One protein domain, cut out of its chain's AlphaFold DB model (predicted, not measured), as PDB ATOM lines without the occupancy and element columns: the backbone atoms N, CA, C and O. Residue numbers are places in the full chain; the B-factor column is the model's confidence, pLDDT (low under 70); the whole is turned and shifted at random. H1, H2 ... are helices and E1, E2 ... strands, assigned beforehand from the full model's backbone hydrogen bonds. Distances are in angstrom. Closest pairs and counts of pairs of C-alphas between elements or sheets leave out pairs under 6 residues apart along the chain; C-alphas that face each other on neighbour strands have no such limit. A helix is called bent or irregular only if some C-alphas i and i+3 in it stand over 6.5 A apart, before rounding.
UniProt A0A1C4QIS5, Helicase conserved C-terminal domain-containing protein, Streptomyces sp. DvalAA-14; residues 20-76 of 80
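This is residues 20 to 76 of the 80 residues of the protein "Helicase conserved C-terminal domain-containing protein" of Streptomyces sp. DvalAA-14 (UniProt A0A1C4QIS5). A short ribbon of two parallel strands, E1 and E2, has two helices, H1 and H2, to one side of it, and long loops, residues 37 to 51 and 56 to 67, reach out to opposite ends of a rod. The 57 printed residues hold E1, H1, E2, H2 in that order, mixed helices and strands, with 23 residues in named elements, under half. It is only just loose, close to compact, with radius of gyration of the C-alphas 12.6 A and spans of 42 by 19 by 18 A.

E2 is residues 52 to 55, 9.7 A long, and E1 is residues 20 to 22, 6.4 A, from C-alpha 20 at (-16.713, -6.857, -4.723). H1 is residues 29 to 36, 10.6 A. H2, residues 68 to 75, 13.0 A, ends at C-alpha 75 (-9.374, -9.837, 10.005) and is irregular: C-alphas 71 and 74 are 7.3 A apart.

E1 and E2 are parallel at 5 degrees, with N 20 and O 52 at 2.8 A, within hydrogen-bond range. E1, H1, E2 form a strand-helix-strand unit, two parallel neighbour strands with a helix between, its crossover right-handed. The closest C-alphas of E1 and H1, Val 20 and Ile 36, are 6.6 A apart. H1 and H2 touch, about perpendicular at 75 degrees, closest at the C-alphas of Pro 29 and Ala 68, 4.7 A. E1 and H2 are apart. In H1 every O i to N i+4 pair is within hydrogen-bond range; in H2 1 of 4 is, and 4 of 5 O i to N i+3 pairs.

The two C-alphas farthest apart, Lys 44 and Tyr 63, are 42.1 A apart. The printed part has no cut; the links H1 to E2 and E2 to H2 are long. The model's pLDDT is under 70 at residues 25, 39 to 40, 46 and 58 to 66.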
ATOM      1  N   VAL A  20     -16.106  -5.526  -4.607       76.69
ATOM      2  CA  VAL A  20     -16.713  -6.857  -4.723       76.69
ATOM      3  C   VAL A  20     -17.939  -6.900  -3.821       76.69
ATOM      4  O   VAL A  20     -17.822  -6.751  -2.609       76.69
ATOM      5  N   VAL A  21     -19.119  -7.117  -4.404       75.69
ATOM      6  CA  VAL A  21     -20.371  -7.259  -3.649       75.69
ATOM      7  C   VAL A  21     -20.778  -8.728  -3.618       75.69
ATOM      8  O   VAL A  21     -21.112  -9.311  -4.650       75.69
ATOM      9  N   VAL A  22     -20.771  -9.327  -2.431       77.44
ATOM     10  CA  VAL A  22     -21.232 -10.697  -2.191       77.44
ATOM     11  C   VAL A  22     -22.679 -10.630  -1.709       77.44
ATOM     12  O   VAL A  22     -22.949 -10.447  -0.525       77.44
ATOM     13  N   ALA A  23     -23.616 -10.742  -2.652       72.75
ATOM     14  CA  ALA A  23     -25.060 -10.663  -2.395       72.75
ATOM     15  C   ALA A  23     -25.745 -12.033  -2.215       72.75
ATOM     16  O   ALA A  23     -26.955 -12.096  -2.027       72.75
ATOM     17  N   ARG A  24     -24.990 -13.135  -2.299       72.25
ATOM     18  CA  ARG A  24     -25.485 -14.502  -2.079       72.25
ATOM     19  C   ARG A  24     -25.052 -14.980  -0.687       72.25
ATOM     20  O   ARG A  24     -23.893 -14.751  -0.331       72.25
ATOM     21  N   PRO A  25     -25.899 -15.720   0.045       69.88
ATOM     22  CA  PRO A  25     -25.462 -16.423   1.242       69.88
ATOM     23  C   PRO A  25     -24.424 -17.489   0.853       69.88
ATOM     24  O   PRO A  25     -24.727 -18.503   0.220       69.88
ATOM     25  N   THR A  26     -23.160 -17.218   1.170       73.94
ATOM     26  CA  THR A  26     -22.034 -18.133   0.960       73.94
ATOM     27  C   THR A  26     -21.652 -18.717   2.307       73.94
ATOM     28  O   THR A  26     -21.257 -17.971   3.194       73.94
ATOM     29  N   TYR A  27     -21.759 -20.036   2.452       77.44
ATOM     30  CA  TYR A  27     -21.443 -20.762   3.690       77.44
ATOM     31  C   TYR A  27     -20.060 -21.422   3.656       77.44
ATOM     32  O   TYR A  27     -19.479 -21.691   4.694       77.44
ATOM     33  N   SER A  28     -19.487 -21.630   2.462       80.00
ATOM     34  CA  SER A  28     -18.143 -22.194   2.312       80.00
ATOM     35  C   SER A  28     -17.061 -21.100   2.296       80.00
ATOM     36  O   SER A  28     -17.061 -20.268   1.378       80.00
ATOM     37  N   PRO A  29     -16.086 -21.139   3.220       79.06
ATOM     38  CA  PRO A  29     -14.937 -20.225   3.255       79.06
ATOM     39  C   PRO A  29     -14.080 -20.282   1.992       79.06
ATOM     40  O   PRO A  29     -13.560 -19.267   1.536       79.06
ATOM     41  N   ASN A  30     -13.957 -21.463   1.383       80.75
ATOM     42  CA  ASN A  30     -13.172 -21.649   0.163       80.75
ATOM     43  C   ASN A  30     -13.814 -20.933  -1.029       80.75
ATOM     44  O   ASN A  30     -13.129 -20.250  -1.790       80.75
ATOM     45  N   ILE A  31     -15.140 -21.041  -1.169       77.56
ATOM     46  CA  ILE A  31     -15.884 -20.321  -2.211       77.56
ATOM     47  C   ILE A  31     -15.779 -18.815  -1.966       77.56
ATOM     48  O   ILE A  31     -15.534 -18.058  -2.903       77.56
ATOM     49  N   TYR A  32     -15.894 -18.389  -0.708       80.75
ATOM     50  CA  TYR A  32     -15.758 -16.989  -0.327       80.75
ATOM     51  C   TYR A  32     -14.390 -16.407  -0.719       80.75
ATOM     52  O   TYR A  32     -14.333 -15.383  -1.399       80.75
ATOM     53  N   GLN A  33     -13.296 -17.110  -0.406       80.62
ATOM     54  CA  GLN A  33     -11.937 -16.723  -0.800       80.62
ATOM     55  C   GLN A  33     -11.766 -16.634  -2.317       80.62
ATOM     56  O   GLN A  33     -11.170 -15.679  -2.813       80.62
ATOM     57  N   GLN A  34     -12.325 -17.580  -3.077       78.69
ATOM     58  CA  GLN A  34     -12.275 -17.516  -4.540       78.69
ATOM     59  C   GLN A  34     -13.078 -16.346  -5.123       78.69
ATOM     60  O   GLN A  34     -12.744 -15.868  -6.208       78.69
ATOM     61  N   MET A  35     -14.127 -15.887  -4.435       77.06
ATOM     62  CA  MET A  35     -14.915 -14.724  -4.848       77.06
ATOM     63  C   MET A  35     -14.152 -13.422  -4.592       77.06
ATOM     64  O   MET A  35     -13.977 -12.629  -5.516       77.06
ATOM     65  N   ILE A  36     -13.652 -13.212  -3.370       77.56
ATOM     66  CA  ILE A  36     -12.950 -11.968  -3.013       77.56
ATOM     67  C   ILE A  36     -11.541 -11.896  -3.615       77.56
ATOM     68  O   ILE A  36     -11.098 -10.823  -4.017       77.56
ATOM     69  N   GLY A  37     -10.858 -13.033  -3.772       75.81
ATOM     70  CA  GLY A  37      -9.499 -13.105  -4.315       75.81
ATOM     71  C   GLY A  37      -9.387 -12.618  -5.762       75.81
ATOM     72  O   GLY A  37      -8.314 -12.209  -6.197       75.81
ATOM     73  N   ARG A  38     -10.502 -12.594  -6.503       71.19
ATOM     74  CA  ARG A  38     -10.564 -12.027  -7.859       71.19
ATOM     75  C   ARG A  38     -10.555 -10.496  -7.861       71.19
ATOM     76  O   ARG A  38     -10.065  -9.914  -8.819       71.19
ATOM     77  N   GLY A  39     -11.060  -9.862  -6.802       67.19
ATOM     78  CA  GLY A  39     -11.064  -8.403  -6.645       67.19
ATOM     79  C   GLY A  39      -9.891  -7.848  -5.834       67.19
ATOM     80  O   GLY A  39      -9.610  -6.663  -5.923       67.19
ATOM     81  N   LEU A  40      -9.180  -8.685  -5.073       69.44
ATOM     82  CA  LEU A  40      -8.049  -8.292  -4.214       69.44
ATOM     83  C   LEU A  40      -6.700  -8.212  -4.954       69.44
ATOM     84  O   LEU A  40      -5.638  -8.426  -4.363       69.44
ATOM     85  N   ARG A  41      -6.700  -7.934  -6.261       72.00
ATOM     86  CA  ARG A  41      -5.443  -7.771  -7.001       72.00
ATOM     87  C   ARG A  41      -4.757  -6.489  -6.557       72.00
ATOM     88  O   ARG A  41      -5.298  -5.412  -6.740       72.00
ATOM     89  N   GLY A  42      -3.557  -6.614  -5.998       70.19
ATOM     90  CA  GLY A  42      -2.751  -5.447  -5.655       70.19
ATOM     91  C   GLY A  42      -2.210  -4.709  -6.892       70.19
ATOM     92  O   GLY A  42      -2.252  -5.250  -8.005       70.19
ATOM     93  N   PRO A  43      -1.585  -3.533  -6.692       71.00
ATOM     94  CA  PRO A  43      -1.043  -2.685  -7.761       71.00
ATOM     95  C   PRO A  43      -0.094  -3.413  -8.716       71.00
ATOM     96  O   PRO A  43      -0.129  -3.220  -9.929       71.00
ATOM     97  N   LYS A  44       0.715  -4.336  -8.182       75.88
ATOM     98  CA  LYS A  44       1.662  -5.148  -8.965       75.88
ATOM     99  C   LYS A  44       0.988  -6.112  -9.950       75.88
ATOM    100  O   LYS A  44       1.627  -6.527 -10.907       75.88
ATOM    101  N   ASN A  45      -0.277  -6.456  -9.716       72.31
ATOM    102  CA  ASN A  45      -1.082  -7.345 -10.557       72.31
ATOM    103  C   ASN A  45      -2.146  -6.575 -11.365       72.31
ATOM    104  O   ASN A  45      -3.117  -7.173 -11.830       72.31
ATOM    105  N   GLY A  46      -1.978  -5.254 -11.515       69.44
ATOM    106  CA  GLY A  46      -2.873  -4.397 -12.295       69.44
ATOM    107  C   GLY A  46      -4.197  -4.052 -11.609       69.44
ATOM    108  O   GLY A  46      -5.117  -3.616 -12.298       69.44
ATOM    109  N   GLY A  47      -4.310  -4.275 -10.296       71.75
ATOM    110  CA  GLY A  47      -5.447  -3.805  -9.506       71.75
ATOM    111  C   GLY A  47      -5.130  -2.586  -8.653       71.75
ATOM    112  O   GLY A  47      -4.071  -1.982  -8.791       71.75
ATOM    113  N   GLU A  48      -6.072  -2.195  -7.807       70.88
ATOM    114  CA  GLU A  48      -5.991  -0.963  -7.019       70.88
ATOM    115  C   GLU A  48      -5.346  -1.214  -5.643       70.88
ATOM    116  O   GLU A  48      -5.331  -2.344  -5.153       70.88
ATOM    117  N   GLU A  49      -4.832  -0.170  -4.982       75.25
ATOM    118  CA  GLU A  49      -4.325  -0.287  -3.600       75.25
ATOM    119  C   GLU A  49      -5.411  -0.702  -2.603       75.25
ATOM    120  O   GLU A  49      -5.132  -1.386  -1.618       75.25
ATOM    121  N   THR A  50      -6.658  -0.312  -2.868       73.75
ATOM    122  CA  THR A  50      -7.798  -0.580  -1.990       73.75
ATOM    123  C   THR A  50      -8.936  -1.239  -2.758       73.75
ATOM    124  O   THR A  50      -9.312  -0.775  -3.834       73.75
ATOM    125  N   CYS A  51      -9.542  -2.274  -2.172       75.62
ATOM    126  CA  CYS A  51     -10.724  -2.940  -2.710       75.62
ATOM    127  C   CYS A  51     -11.812  -3.026  -1.635       75.62
ATOM    128  O   CYS A  51     -11.577  -3.535  -0.539       75.62
ATOM    129  N   LEU A  52     -13.008  -2.522  -1.943       78.44
ATOM    130  CA  LEU A  52     -14.158  -2.575  -1.045       78.44
ATOM    131  C   LEU A  52     -14.861  -3.931  -1.161       78.44
ATOM    132  O   LEU A  52     -15.457  -4.236  -2.194       78.44
ATOM    133  N   ILE A  53     -14.863  -4.720  -0.092       81.38
ATOM    134  CA  ILE A  53     -15.643  -5.959  -0.022       81.38
ATOM    135  C   ILE A  53     -16.945  -5.672   0.728       81.38
ATOM    136  O   ILE A  53     -16.927  -5.370   1.919       81.38
ATOM    137  N   LEU A  54     -18.079  -5.777   0.035       78.38
ATOM    138  CA  LEU A  54     -19.410  -5.622   0.617       78.38
ATOM    139  C   LEU A  54     -20.080  -6.992   0.733       78.38
ATOM    140  O   LEU A  54     -20.500  -7.567  -0.270       78.38
ATOM    141  N   ASN A  55     -20.217  -7.497   1.954       77.44
ATOM    142  CA  ASN A  55     -20.967  -8.722   2.222       77.44
ATOM    143  C   ASN A  55     -22.384  -8.377   2.659       77.44
ATOM    144  O   ASN A  55     -22.578  -7.679   3.656       77.44
ATOM    145  N   VAL A  56     -23.377  -8.907   1.952       75.75
ATOM    146  CA  VAL A  56     -24.767  -8.824   2.397       75.75
ATOM    147  C   VAL A  56     -25.010  -9.954   3.390       75.75
ATOM    148  O   VAL A  56     -24.950 -11.133   3.040       75.75
ATOM    149  N   ARG A  57     -25.268  -9.594   4.652       71.19
ATOM    150  CA  ARG A  57     -25.711 -10.544   5.673       71.19
ATOM    151  C   ARG A  57     -27.206 -10.780   5.491       71.19
ATOM    152  O   ARG A  57     -28.009  -9.915   5.822       71.19
ATOM    153  N   ASP A  58     -27.554 -11.939   4.949       65.69
ATOM    154  CA  ASP A  58     -28.949 -12.365   4.870       65.69
ATOM    155  C   ASP A  58     -29.478 -12.716   6.275       65.69
ATOM    156  O   ASP A  58     -28.725 -13.191   7.132       65.69
ATOM    157  N   ASN A  59     -30.765 -12.460   6.517       62.16
ATOM    158  CA  ASN A  59     -31.452 -12.796   7.769       62.16
ATOM    159  C   ASN A  59     -32.091 -14.198   7.715       62.16
ATOM    160  O   ASN A  59     -32.717 -14.638   8.679       62.16
ATOM    161  N   ILE A  60     -31.946 -14.905   6.589       58.19
ATOM    162  CA  ILE A  60     -32.330 -16.311   6.454       58.19
ATOM    163  C   ILE A  60     -31.332 -17.156   7.257       58.19
ATOM    164  O   ILE A  60     -30.273 -17.555   6.773       58.19
ATOM    165  N   THR A  61     -31.667 -17.425   8.517       55.12
ATOM    166  CA  THR A  61     -30.985 -18.421   9.347       55.12
ATOM    167  C   THR A  61     -31.258 -19.812   8.784       55.12
ATOM    168  O   THR A  61     -32.224 -20.471   9.169       55.12
ATOM    169  N   ASN A  62     -30.415 -20.272   7.864       55.19
ATOM    170  CA  ASN A  62     -30.379 -21.680   7.491       55.19
ATOM    171  C   ASN A  62     -29.838 -22.460   8.699       55.19
ATOM    172  O   ASN A  62     -28.652 -22.379   8.998       55.19
ATOM    173  N   TYR A  63     -30.734 -23.117   9.442       54.84
ATOM    174  CA  TYR A  63     -30.488 -24.167  10.445       54.84
ATOM    175  C   TYR A  63     -29.023 -24.356  10.914       54.84
ATOM    176  O   TYR A  63     -28.407 -25.385  10.664       54.84
ATOM    177  N   GLY A  64     -28.469 -23.379  11.642       57.09
ATOM    178  CA  GLY A  64     -27.191 -23.521  12.353       57.09
ATOM    179  C   GLY A  64     -25.902 -23.318  11.544       57.09
ATOM    180  O   GLY A  64     -24.829 -23.372  12.146       57.09
ATOM    181  N   GLU A  65     -25.958 -23.034  10.240       62.38
ATOM    182  CA  GLU A  65     -24.749 -22.742   9.455       62.38
ATOM    183  C   GLU A  65     -24.388 -21.252   9.510       62.38
ATOM    184  O   GLU A  65     -25.187 -20.369   9.183       62.38
ATOM    185  N   LYS A  66     -23.156 -20.955   9.936       68.56
ATOM    186  CA  LYS A  66     -22.619 -19.593   9.922       68.56
ATOM    187  C   LYS A  66     -22.217 -19.211   8.495       68.56
ATOM    188  O   LYS A  66     -21.703 -20.031   7.741       68.56
ATOM    189  N   LEU A  67     -22.437 -17.951   8.116       76.44
ATOM    190  CA  LEU A  67     -21.993 -17.433   6.820       76.44
ATOM    191  C   LEU A  67     -20.460 -17.441   6.755       76.44
ATOM    192  O   LEU A  67     -19.799 -17.096   7.731       76.44
ATOM    193  N   ALA A  68     -19.892 -17.760   5.595       77.44
ATOM    194  CA  ALA A  68     -18.452 -17.910   5.390       77.44
ATOM    195  C   ALA A  68     -17.647 -16.672   5.804       77.44
ATOM    196  O   ALA A  68     -16.542 -16.810   6.311       77.44
ATOM    197  N   PHE A  69     -18.198 -15.462   5.635       72.75
ATOM    198  CA  PHE A  69     -17.509 -14.238   6.054       72.75
ATOM    199  C   PHE A  69     -17.300 -14.171   7.574       72.75
ATOM    200  O   PHE A  69     -16.375 -13.502   8.017       72.75
ATOM    201  N   THR A  70     -18.119 -14.859   8.379       77.38
ATOM    202  CA  THR A  70     -17.970 -14.856   9.844       77.38
ATOM    203  C   THR A  70     -16.683 -15.542  10.295       77.38
ATOM    204  O   THR A  70     -16.113 -15.158  11.308       77.38
ATOM    205  N   GLU A  71     -16.157 -16.491   9.514       79.50
ATOM    206  CA  GLU A  71     -14.843 -17.085   9.783       79.50
ATOM    207  C   GLU A  71     -13.692 -16.101   9.569       79.50
ATOM    208  O   GLU A  71     -12.610 -16.307  10.104       79.50
ATOM    209  N   PHE A  72     -13.920 -15.025   8.818       74.31
ATOM    210  CA  PHE A  72     -12.941 -13.973   8.555       74.31
ATOM    211  C   PHE A  72     -13.127 -12.757   9.468       74.31
ATOM    212  O   PHE A  72     -12.382 -11.790   9.335       74.31
ATOM    213  N   GLU A  73     -14.058 -12.801  10.432       78.19
ATOM    214  CA  GLU A  73     -14.248 -11.706  11.394       78.19
ATOM    215  C   GLU A  73     -12.969 -11.354  12.158       78.19
ATOM    216  O   GLU A  73     -12.795 -10.199  12.520       78.19
ATOM    217  N   TYR A  74     -12.023 -12.280  12.329       79.12
ATOM    218  CA  TYR A  74     -10.725 -11.979  12.944       79.12
ATOM    219  C   TYR A  74      -9.863 -10.977  12.149       79.12
ATOM    220  O   TYR A  74      -8.927 -10.416  12.712       79.12
ATOM    221  N   LEU A  75     -10.137 -10.762  10.854       74.75
ATOM    222  CA  LEU A  75      -9.374  -9.837  10.005       74.75
ATOM    223  C   LEU A  75      -9.818  -8.376  10.145       74.75
ATOM    224  O   LEU A  75      -9.045  -7.479   9.822       74.75
ATOM    225  N   TRP A  76     -11.058  -8.132  10.570       71.94
ATOM    226  CA  TRP A  76     -11.656  -6.787  10.624       71.94
ATOM    227  C   TRP A  76     -12.435  -6.505  11.906       71.94
ATOM    228  O   TRP A  76     -12.892  -5.384  12.113       71.94
TER     229      TRP A  76